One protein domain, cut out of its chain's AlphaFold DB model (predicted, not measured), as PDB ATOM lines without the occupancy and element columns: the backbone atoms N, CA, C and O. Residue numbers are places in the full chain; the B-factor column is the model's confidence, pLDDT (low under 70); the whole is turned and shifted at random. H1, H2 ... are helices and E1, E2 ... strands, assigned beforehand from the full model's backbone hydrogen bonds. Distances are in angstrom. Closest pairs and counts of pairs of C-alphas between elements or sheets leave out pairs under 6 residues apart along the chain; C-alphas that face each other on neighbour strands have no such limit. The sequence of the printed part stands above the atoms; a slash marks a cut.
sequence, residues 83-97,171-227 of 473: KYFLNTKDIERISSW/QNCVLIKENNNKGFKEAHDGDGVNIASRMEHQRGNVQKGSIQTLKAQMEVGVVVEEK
ATOM      1  N   LYS A  83      33.708 -12.823  -8.173       80.38
ATOM      2  CA  LYS A  83      34.964 -13.591  -8.048       80.38
ATOM      3  C   LYS A  83      35.575 -13.596  -6.636       80.38
ATOM      4  O   LYS A  83      36.429 -14.437  -6.358       80.38
ATOM      5  N   TYR A  84      35.224 -12.629  -5.783       78.62
ATOM      6  CA  TYR A  84      35.714 -12.567  -4.402       78.62
ATOM      7  C   TYR A  84      34.848 -13.368  -3.432       78.62
ATOM      8  O   TYR A  84      35.303 -13.666  -2.326       78.62
ATOM      9  N   PHE A  85      33.633 -13.740  -3.822       79.81
ATOM     10  CA  PHE A  85      32.767 -14.573  -3.010       79.81
ATOM     11  C   PHE A  85      33.203 -16.034  -3.099       79.81
ATOM     12  O   PHE A  85      33.685 -16.508  -4.131       79.81
ATOM     13  N   LEU A  86      33.074 -16.755  -1.987       69.31
ATOM     14  CA  LEU A  86      33.373 -18.178  -1.971       69.31
ATOM     15  C   LEU A  86      32.312 -18.942  -2.763       69.31
ATOM     16  O   LEU A  86      31.115 -18.683  -2.647       69.31
ATOM     17  N   ASN A  87      32.773 -19.903  -3.560       63.56
ATOM     18  CA  ASN A  87      31.892 -20.835  -4.251       63.56
ATOM     19  C   ASN A  87      31.344 -21.887  -3.270       63.56
ATOM     20  O   ASN A  87      31.873 -22.079  -2.171       63.56
ATOM     21  N   THR A  88      30.324 -22.627  -3.701       59.12
ATOM     22  CA  THR A  88      29.673 -23.668  -2.895       59.12
ATOM     23  C   THR A  88      30.652 -24.714  -2.364       59.12
ATOM     24  O   THR A  88      30.530 -25.104  -1.213       59.12
ATOM     25  N   LYS A  89      31.677 -25.112  -3.132       59.25
ATOM     26  CA  LYS A  89      32.673 -26.109  -2.691       59.25
ATOM     27  C   LYS A  89      33.564 -25.589  -1.562       59.25
ATOM     28  O   LYS A  89      33.918 -26.336  -0.654       59.25
ATOM     29  N   ASP A  90      33.947 -24.316  -1.613       60.44
ATOM     30  CA  ASP A  90      34.732 -23.671  -0.560       60.44
ATOM     31  C   ASP A  90      33.899 -23.459   0.707       60.44
ATOM     32  O   ASP A  90      34.398 -23.681   1.812       60.44
ATOM     33  N   ILE A  91      32.623 -23.097   0.550       62.19
ATOM     34  CA  ILE A  91      31.663 -23.019   1.658       62.19
ATOM     35  C   ILE A  91      31.468 -24.405   2.264       62.19
ATOM     36  O   ILE A  91      31.625 -24.564   3.465       62.19
ATOM     37  N   GLU A  92      31.238 -25.433   1.449       56.81
ATOM     38  CA  GLU A  92      31.179 -26.821   1.893       56.81
ATOM     39  C   GLU A  92      32.465 -27.222   2.600       56.81
ATOM     40  O   GLU A  92      32.392 -27.839   3.643       56.81
ATOM     41  N   ARG A  93      33.661 -26.849   2.145       60.56
ATOM     42  CA  ARG A  93      34.899 -27.155   2.885       60.56
ATOM     43  C   ARG A  93      34.920 -26.520   4.280       60.56
ATOM     44  O   ARG A  93      35.443 -27.125   5.218       60.56
ATOM     45  N   ILE A  94      34.372 -25.316   4.424       56.94
ATOM     46  CA  ILE A  94      34.303 -24.583   5.695       56.94
ATOM     47  C   ILE A  94      33.189 -25.147   6.593       56.94
ATOM     48  O   ILE A  94      33.405 -25.308   7.792       56.94
ATOM     49  N   SER A  95      32.043 -25.512   6.015       49.03
ATOM     50  CA  SER A  95      30.821 -25.934   6.712       49.03
ATOM     51  C   SER A  95      30.680 -27.454   6.880       49.03
ATOM     52  O   SER A  95      30.017 -27.900   7.812       49.03
ATOM     53  N   SER A  96      31.310 -28.264   6.020       45.44
ATOM     54  CA  SER A  96      31.319 -29.732   6.094       45.44
ATOM     55  C   SER A  96      32.149 -30.157   7.292       45.44
ATOM     56  O   SER A  96      33.384 -30.113   7.347       45.44
ATOM     57  N   TRP A  97      31.400 -30.486   8.322       47.59
ATOM     58  CA  TRP A  97      31.884 -30.907   9.607       47.59
ATOM     59  C   TRP A  97      32.171 -32.409   9.546       47.59
ATOM     60  O   TRP A  97      31.250 -33.216   9.486       47.59
ATOM     61  N   GLN A 171      18.505 -17.136  13.459       44.56
ATOM     62  CA  GLN A 171      18.051 -17.276  12.068       44.56
ATOM     63  C   GLN A 171      18.989 -16.729  10.971       44.56
ATOM     64  O   GLN A 171      18.731 -17.010   9.807       44.56
ATOM     65  N   ASN A 172      20.100 -16.048  11.281       54.69
ATOM     66  CA  ASN A 172      21.074 -15.659  10.247       54.69
ATOM     67  C   ASN A 172      22.517 -15.696  10.791       54.69
ATOM     68  O   ASN A 172      23.052 -14.707  11.300       54.69
ATOM     69  N   CYS A 173      23.151 -16.869  10.739       57.16
ATOM     70  CA  CYS A 173      24.575 -17.027  11.037       57.16
ATOM     71  C   CYS A 173      25.203 -18.145  10.194       57.16
ATOM     72  O   CYS A 173      24.526 -19.098   9.808       57.16
ATOM     73  N   VAL A 174      26.505 -18.032   9.931       63.47
ATOM     74  CA  VAL A 174      27.321 -19.068   9.292       63.47
ATOM     75  C   VAL A 174      28.163 -19.764  10.356       63.47
ATOM     76  O   VAL A 174      28.828 -19.111  11.161       63.47
ATOM     77  N   LEU A 175      28.156 -21.096  10.366       68.06
ATOM     78  CA  LEU A 175      28.979 -21.881  11.285       68.06
ATOM     79  C   LEU A 175      30.387 -22.062  10.707       68.06
ATOM     80  O   LEU A 175      30.561 -22.613   9.621       68.06
ATOM     81  N   ILE A 176      31.393 -21.607  11.452       68.19
ATOM     82  CA  ILE A 176      32.807 -21.632  11.066       68.19
ATOM     83  C   ILE A 176      33.547 -22.610  11.979       68.19
ATOM     84  O   ILE A 176      33.423 -22.524  13.202       68.19
ATOM     85  N   LYS A 177      34.338 -23.526  11.403       67.25
ATOM     86  CA  LYS A 177      35.170 -24.483  12.162       67.25
ATOM     87  C   LYS A 177      36.033 -23.759  13.189       67.25
ATOM     88  O   LYS A 177      36.640 -22.740  12.869       67.25
ATOM     89  N   GLU A 178      36.137 -24.290  14.403       71.06
ATOM     90  CA  GLU A 178      37.014 -23.741  15.440       71.06
ATOM     91  C   GLU A 178      37.493 -24.834  16.396       71.06
ATOM     92  O   GLU A 178      36.716 -25.685  16.819       71.06
ATOM     93  N   ASN A 179      38.767 -24.774  16.790       72.38
ATOM     94  CA  ASN A 179      39.363 -25.678  17.771       72.38
ATOM     95  C   ASN A 179      38.908 -25.341  19.210       72.38
ATOM     96  O   ASN A 179      39.685 -24.876  20.051       72.38
ATOM     97  N   ASN A 180      37.616 -25.511  19.482       65.94
ATOM     98  CA  ASN A 180      36.976 -25.326  20.780       65.94
ATOM     99  C   ASN A 180      36.145 -26.578  21.138       65.94
ATOM    100  O   ASN A 180      35.955 -27.457  20.303       65.94
ATOM    101  N   ASN A 181      35.610 -26.657  22.359       59.41
ATOM    102  CA  ASN A 181      34.833 -27.830  22.796       59.41
ATOM    103  C   ASN A 181      33.555 -28.076  21.968       59.41
ATOM    104  O   ASN A 181      33.024 -29.179  21.995       59.41
ATOM    105  N   LYS A 182      33.041 -27.052  21.271       54.91
ATOM    106  CA  LYS A 182      31.886 -27.156  20.366       54.91
ATOM    107  C   LYS A 182      32.292 -27.561  18.937       54.91
ATOM    108  O   LYS A 182      31.437 -27.979  18.171       54.91
ATOM    109  N   GLY A 183      33.564 -27.418  18.557       58.91
ATOM    110  CA  GLY A 183      34.090 -27.648  17.207       58.91
ATOM    111  C   GLY A 183      33.773 -26.548  16.179       58.91
ATOM    112  O   GLY A 183      34.245 -26.615  15.042       58.91
ATOM    113  N   PHE A 184      32.985 -25.533  16.548       64.69
ATOM    114  CA  PHE A 184      32.577 -24.443  15.661       64.69
ATOM    115  C   PHE A 184      32.276 -23.152  16.429       64.69
ATOM    116  O   PHE A 184      32.154 -23.137  17.659       64.69
ATOM    117  N   LYS A 185      32.133 -22.060  15.679       69.12
ATOM    118  CA  LYS A 185      31.686 -20.759  16.167       69.12
ATOM    119  C   LYS A 185      30.769 -20.091  15.154       69.12
ATOM    120  O   LYS A 185      31.018 -20.138  13.953       69.12
ATOM    121  N   GLU A 186      29.715 -19.468  15.660       73.25
ATOM    122  CA  GLU A 186      28.756 -18.709  14.861       73.25
ATOM    123  C   GLU A 186      29.394 -17.401  14.381       73.25
ATOM    124  O   GLU A 186      29.995 -16.668  15.176       73.25
ATOM    125  N   ALA A 187      29.257 -17.102  13.093       70.56
ATOM    126  CA  ALA A 187      29.639 -15.846  12.461       70.56
ATOM    127  C   ALA A 187      28.391 -15.164  11.884       70.56
ATOM    128  O   ALA A 187      27.567 -15.817  11.248       70.56
ATOM    129  N   HIS A 188      28.241 -13.866  12.120       78.88
ATOM    130  CA  HIS A 188      27.149 -13.053  11.584       78.88
ATOM    131  C   HIS A 188      27.691 -12.059  10.565       78.88
ATOM    132  O   HIS A 188      28.903 -11.911  10.416       78.88
ATOM    133  N   ASP A 189      26.786 -11.366   9.887       78.81
ATOM    134  CA  ASP A 189      27.123 -10.262   8.999       78.81
ATOM    135  C   ASP A 189      28.107  -9.262   9.648       78.81
ATOM    136  O   ASP A 189      27.957  -8.860  10.804       78.81
ATOM    137  N   GLY A 190      29.155  -8.906   8.904       79.12
ATOM    138  CA  GLY A 190      30.250  -8.047   9.357       79.12
ATOM    139  C   GLY A 190      31.348  -8.741  10.176       79.12
ATOM    140  O   GLY A 190      32.335  -8.088  10.524       79.12
ATOM    141  N   ASP A 191      31.233 -10.040  10.477       83.44
ATOM    142  CA  ASP A 191      32.276 -10.789  11.184       83.44
ATOM    143  C   ASP A 191      33.391 -11.258  10.235       83.44
ATOM    144  O   ASP A 191      33.141 -11.807   9.158       83.44
ATOM    145  N   GLY A 192      34.644 -11.098  10.668       85.25
ATOM    146  CA  GLY A 192      35.812 -11.617   9.968       85.25
ATOM    147  C   GLY A 192      36.007 -13.107  10.235       85.25
ATOM    148  O   GLY A 192      35.969 -13.568  11.383       85.25
ATOM    149  N   VAL A 193      36.250 -13.869   9.174       85.56
ATOM    150  CA  VAL A 193      36.378 -15.326   9.208       85.56
ATOM    151  C   VAL A 193      37.694 -15.791   8.600       85.56
ATOM    152  O   VAL A 193      38.143 -15.297   7.568       85.56
ATOM    153  N   ASN A 194      38.321 -16.773   9.238       84.88
ATOM    154  CA  ASN A 194      39.463 -17.482   8.678       84.88
ATOM    155  C   ASN A 194      38.964 -18.469   7.613       84.88
ATOM    156  O   ASN A 194      38.071 -19.267   7.890       84.88
ATOM    157  N   ILE A 195      39.544 -18.425   6.418       82.94
ATOM    158  CA  ILE A 195      39.184 -19.292   5.283       82.94
ATOM    159  C   ILE A 195      40.349 -20.201   4.855       82.94
ATOM    160  O   ILE A 195      40.274 -20.870   3.815       82.94
ATOM    161  N   ALA A 196      41.423 -20.241   5.656       79.06
ATOM    162  CA  ALA A 196      42.584 -21.099   5.447       79.06
ATOM    163  C   ALA A 196      42.205 -22.584   5.340       79.06
ATOM    164  O   ALA A 196      41.173 -23.046   5.834       79.06
ATOM    165  N   SER A 197      43.078 -23.370   4.711       72.12
ATOM    166  CA  SER A 197      42.880 -24.814   4.544       72.12
ATOM    167  C   SER A 197      42.951 -25.608   5.847       72.12
ATOM    168  O   SER A 197      42.311 -26.644   5.926       72.12
ATOM    169  N   ARG A 198      43.693 -25.109   6.846       70.50
ATOM    170  CA  ARG A 198      43.973 -25.780   8.132       70.50
ATOM    171  C   ARG A 198      43.271 -25.125   9.323       70.50
ATOM    172  O   ARG A 198      43.832 -25.052  10.422       70.50
ATOM    173  N   MET A 199      42.109 -24.522   9.093       74.12
ATOM    174  CA  MET A 199      41.402 -23.733  10.108       74.12
ATOM    175  C   MET A 199      40.905 -24.593  11.285       74.12
ATOM    176  O   MET A 199      40.842 -24.110  12.409       74.12
ATOM    177  N   GLU A 200      40.632 -25.878  11.075       67.38
ATOM    178  CA  GLU A 200      40.180 -26.843  12.084       67.38
ATOM    179  C   GLU A 200      41.130 -26.993  13.281       67.38
ATOM    180  O   GLU A 200      40.691 -27.268  14.393       67.38
ATOM    181  N   HIS A 201      42.426 -26.747  13.088       73.75
ATOM    182  CA  HIS A 201      43.417 -26.808  14.163       73.75
ATOM    183  C   HIS A 201      43.581 -25.472  14.904       73.75
ATOM    184  O   HIS A 201      44.285 -25.400  15.913       73.75
ATOM    185  N   GLN A 202      42.930 -24.409  14.427       72.12
ATOM    186  CA  GLN A 202      43.128 -23.036  14.881       72.12
ATOM    187  C   GLN A 202      41.975 -22.561  15.775       72.12
ATOM    188  O   GLN A 202      40.823 -22.981  15.646       72.12
ATOM    189  N   ARG A 203      42.299 -21.660  16.707       76.75
ATOM    190  CA  ARG A 203      41.330 -20.914  17.522       76.75
ATOM    191  C   ARG A 203      41.215 -19.487  17.003       76.75
ATOM    192  O   ARG A 203      42.178 -18.949  16.466       76.75
ATOM    193  N   GLY A 204      40.070 -18.845  17.222       80.56
ATOM    194  CA  GLY A 204      39.852 -17.465  16.793       80.56
ATOM    195  C   GLY A 204      39.532 -17.342  15.304       80.56
ATOM    196  O   GLY A 204      39.804 -16.300  14.702       80.56
ATOM    197  N   ASN A 205      38.943 -18.384  14.715       81.44
ATOM    198  CA  ASN A 205      38.555 -18.389  13.305       81.44
ATOM    199  C   ASN A 205      37.397 -17.435  13.004       81.44
ATOM    200  O   ASN A 205      37.238 -17.057  11.853       81.44
ATOM    201  N   VAL A 206      36.652 -16.996  14.023       81.75
ATOM    202  CA  VAL A 206      35.661 -15.915  13.918       81.75
ATOM    203  C   VAL A 206      36.064 -14.753  14.817       81.75
ATOM    204  O   VAL A 206      36.221 -14.928  16.036       81.75
ATOM    205  N   GLN A 207      36.182 -13.571  14.219       85.81
ATOM    206  CA  GLN A 207      36.444 -12.292  14.868       85.81
ATOM    207  C   GLN A 207      35.184 -11.428  14.762       85.81
ATOM    208  O   GLN A 207      34.714 -11.125  13.670       85.81
ATOM    209  N   LYS A 208      34.600 -11.073  15.911       86.06
ATOM    210  CA  LYS A 208      33.333 -10.335  15.947       86.06
ATOM    211  C   LYS A 208      33.556  -8.879  15.552       86.06
ATOM    212  O   LYS A 208      34.392  -8.226  16.182       86.06
ATOM    213  N   GLY A 209      32.870  -8.406  14.508       83.69
ATOM    214  CA  GLY A 209      33.008  -7.045  13.959       83.69
ATOM    215  C   GLY A 209      34.453  -6.610  13.666       83.69
ATOM    216  O   GLY A 209      34.759  -5.419  13.671       83.69
ATOM    217  N   SER A 210      35.362  -7.566  13.495       89.56
ATOM    218  CA  SER A 210      36.802  -7.367  13.330       89.56
ATOM    219  C   SER A 210      37.380  -8.498  12.490       89.56
ATOM    220  O   SER A 210      36.668  -9.443  12.165       89.56
ATOM    221  N   ILE A 211      38.660  -8.426  12.130       90.69
ATOM    222  CA  ILE A 211      39.324  -9.458  11.327       90.69
ATOM    223  C   ILE A 211      40.679  -9.870  11.897       90.69
ATOM    224  O   ILE A 211      41.286  -9.164  12.703       90.69
ATOM    225  N   GLN A 212      41.158 -11.051  11.513       91.19
ATOM    226  CA  GLN A 212      42.492 -11.524  11.862       91.19
ATOM    227  C   GLN A 212      43.576 -10.683  11.166       91.19
ATOM    228  O   GLN A 212      43.311  -9.892  10.262       91.19
ATOM    229  N   THR A 213      44.828 -10.861  11.591       89.62
ATOM    230  CA  THR A 213      45.982 -10.239  10.930       89.62
ATOM    231  C   THR A 213      46.011 -10.603   9.445       89.62
ATOM    232  O   THR A 213      46.072 -11.785   9.104       89.62
ATOM    233  N   LEU A 214      46.030  -9.589   8.576       86.94
ATOM    234  CA  LEU A 214      46.244  -9.784   7.146       86.94
ATOM    235  C   LEU A 214      47.663 -10.301   6.890       86.94
ATOM    236  O   LEU A 214      48.635  -9.780   7.444       86.94
ATOM    237  N   LYS A 215      47.761 -11.334   6.057       83.62
ATOM    238  CA  LYS A 215      49.015 -11.918   5.572       83.62
ATOM    239  C   LYS A 215      49.126 -11.671   4.069       83.62
ATOM    240  O   LYS A 215      48.121 -11.401   3.417       83.62
ATOM    241  N   ALA A 216      50.327 -11.839   3.519       70.94
ATOM    242  CA  ALA A 216      50.558 -11.726   2.078       70.94
ATOM    243  C   ALA A 216      49.664 -12.671   1.250       70.94
ATOM    244  O   ALA A 216      49.254 -12.338   0.141       70.94
ATOM    245  N   GLN A 217      49.323 -13.838   1.804       75.44
ATOM    246  CA  GLN A 217      48.295 -14.714   1.254       75.44
ATOM    247  C   GLN A 217      46.937 -14.406   1.889       75.44
ATOM    248  O   GLN A 217      46.801 -14.381   3.114       75.44
ATOM    249  N   MET A 218      45.921 -14.206   1.044       74.69
ATOM    250  CA  MET A 218      44.568 -13.893   1.495       74.69
ATOM    251  C   MET A 218      43.850 -15.142   2.018       74.69
ATOM    252  O   MET A 218      43.155 -15.842   1.280       74.69
ATOM    253  N   GLU A 219      44.040 -15.407   3.308       82.50
ATOM    254  CA  GLU A 219      43.417 -16.510   4.049       82.50
ATOM    255  C   GLU A 219      42.289 -16.048   4.983       82.50
ATOM    256  O   GLU A 219      41.837 -16.807   5.840       82.50
ATOM    257  N   VAL A 220      41.817 -14.809   4.831       84.12
ATOM    258  CA  VAL A 220      40.709 -14.255   5.618       84.12
ATOM    259  C   VAL A 220      39.590 -13.755   4.710       84.12
ATOM    260  O   VAL A 220      39.811 -13.393   3.552       84.12
ATOM    261  N   GLY A 221      38.377 -13.749   5.241       85.75
ATOM    262  CA  GLY A 221      37.184 -13.240   4.584       85.75
ATOM    263  C   GLY A 221      36.249 -12.567   5.576       85.75
ATOM    264  O   GLY A 221      36.542 -12.475   6.767       85.75
ATOM    265  N   VAL A 222      35.117 -12.104   5.074       85.00
ATOM    266  CA  VAL A 222      34.057 -11.467   5.846       85.00
ATOM    267  C   VAL A 222      32.722 -12.105   5.491       85.00
ATOM    268  O   VAL A 222      32.484 -12.461   4.331       85.00
ATOM    269  N   VAL A 223      31.879 -12.294   6.501       78.81
ATOM    270  CA  VAL A 223      30.486 -12.695   6.307       78.81
ATOM    271  C   VAL A 223      29.691 -11.458   5.921       78.81
ATOM    272  O   VAL A 223      29.753 -10.445   6.614       78.81
ATOM    273  N   VAL A 224      28.959 -11.546   4.818       70.94
ATOM    274  CA  VAL A 224      28.106 -10.474   4.308       70.94
ATOM    275  C   VAL A 224      26.709 -11.006   4.040       70.94
ATOM    276  O   VAL A 224      26.546 -12.114   3.526       70.94
ATOM    277  N   GLU A 225      25.706 -10.221   4.400       68.50
ATOM    278  CA  GLU A 225      24.327 -10.477   4.006       68.50
ATOM    279  C   GLU A 225      24.115 -10.142   2.528       68.50
ATOM    280  O   GLU A 225      24.445  -9.052   2.058       68.50
ATOM    281  N   GLU A 226      23.585 -11.109   1.784       58.38
ATOM    282  CA  GLU A 226      23.142 -10.920   0.413       58.38
ATOM    283  C   GLU A 226      21.681 -10.473   0.440       58.38
ATOM    284  O   GLU A 226      20.818 -11.131   1.029       58.38
ATOM    285  N   LYS A 227      21.404  -9.328  -0.190       48.25
ATOM    286  CA  LYS A 227      20.030  -8.865  -0.352       48.25
ATOM    287  C   LYS A 227      19.299  -9.849  -1.259       48.25
ATOM    288  O   LYS A 227      19.758 -10.182  -2.344       48.25
TER     289      LYS A 227
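What this domain is: This is residues 83 to 97 and 171 to 227 of the 473 residues of the protein "DNA cytosine methyltransferase" of Methanobrevibacter sp (UniProt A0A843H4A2). With little regular structure, two small hairpins, E3 with E4 and E1 with E2, come together near Val 193 and Val 223, and H1 packs on E1. The printed part has 72 residues, 25 in named elements: H1 E1 E2 E3 E4, mixed class, both sheets antiparallel. It is compact, radius of gyration of the C-alphas 11.5 A, spanning 34 by 33 by 25 A.

How they stand to each other: Hairpin E3, residues 192 to 194, and E4, residues 220 to 225, has N 193 and O 221 within hydrogen-bond range, 2.8 A. Hairpin E1, residues 174 to 177, and E2, residues 184 to 187, has N 176 and O 185 at 2.9 A. The closest C-alphas of E2 and E4, Ala 187 and Val 223, are 7.0 A apart. H1, residues 88 to 95, has every O i to N i+4 pair within range; its C-alpha closest to E1, Ile 94, is 6.3 A from that of Ile 176. H1 is apart from E2, E3 and E4.

Where its parts are: H1, 9.9 A long, begins at C-alpha 88 (29.673, -23.668, -2.895); E4, 16.9 A, ends at C-alpha 225 (24.327, -10.477, 4.006).

The domain as a whole: Residues 98 to 170 are cut out, a 19.6 A gap between C-alphas 97 and 171. E3 to E4 is a long link. pLDDT is under 70 in 29 residues, among them 86 to 97.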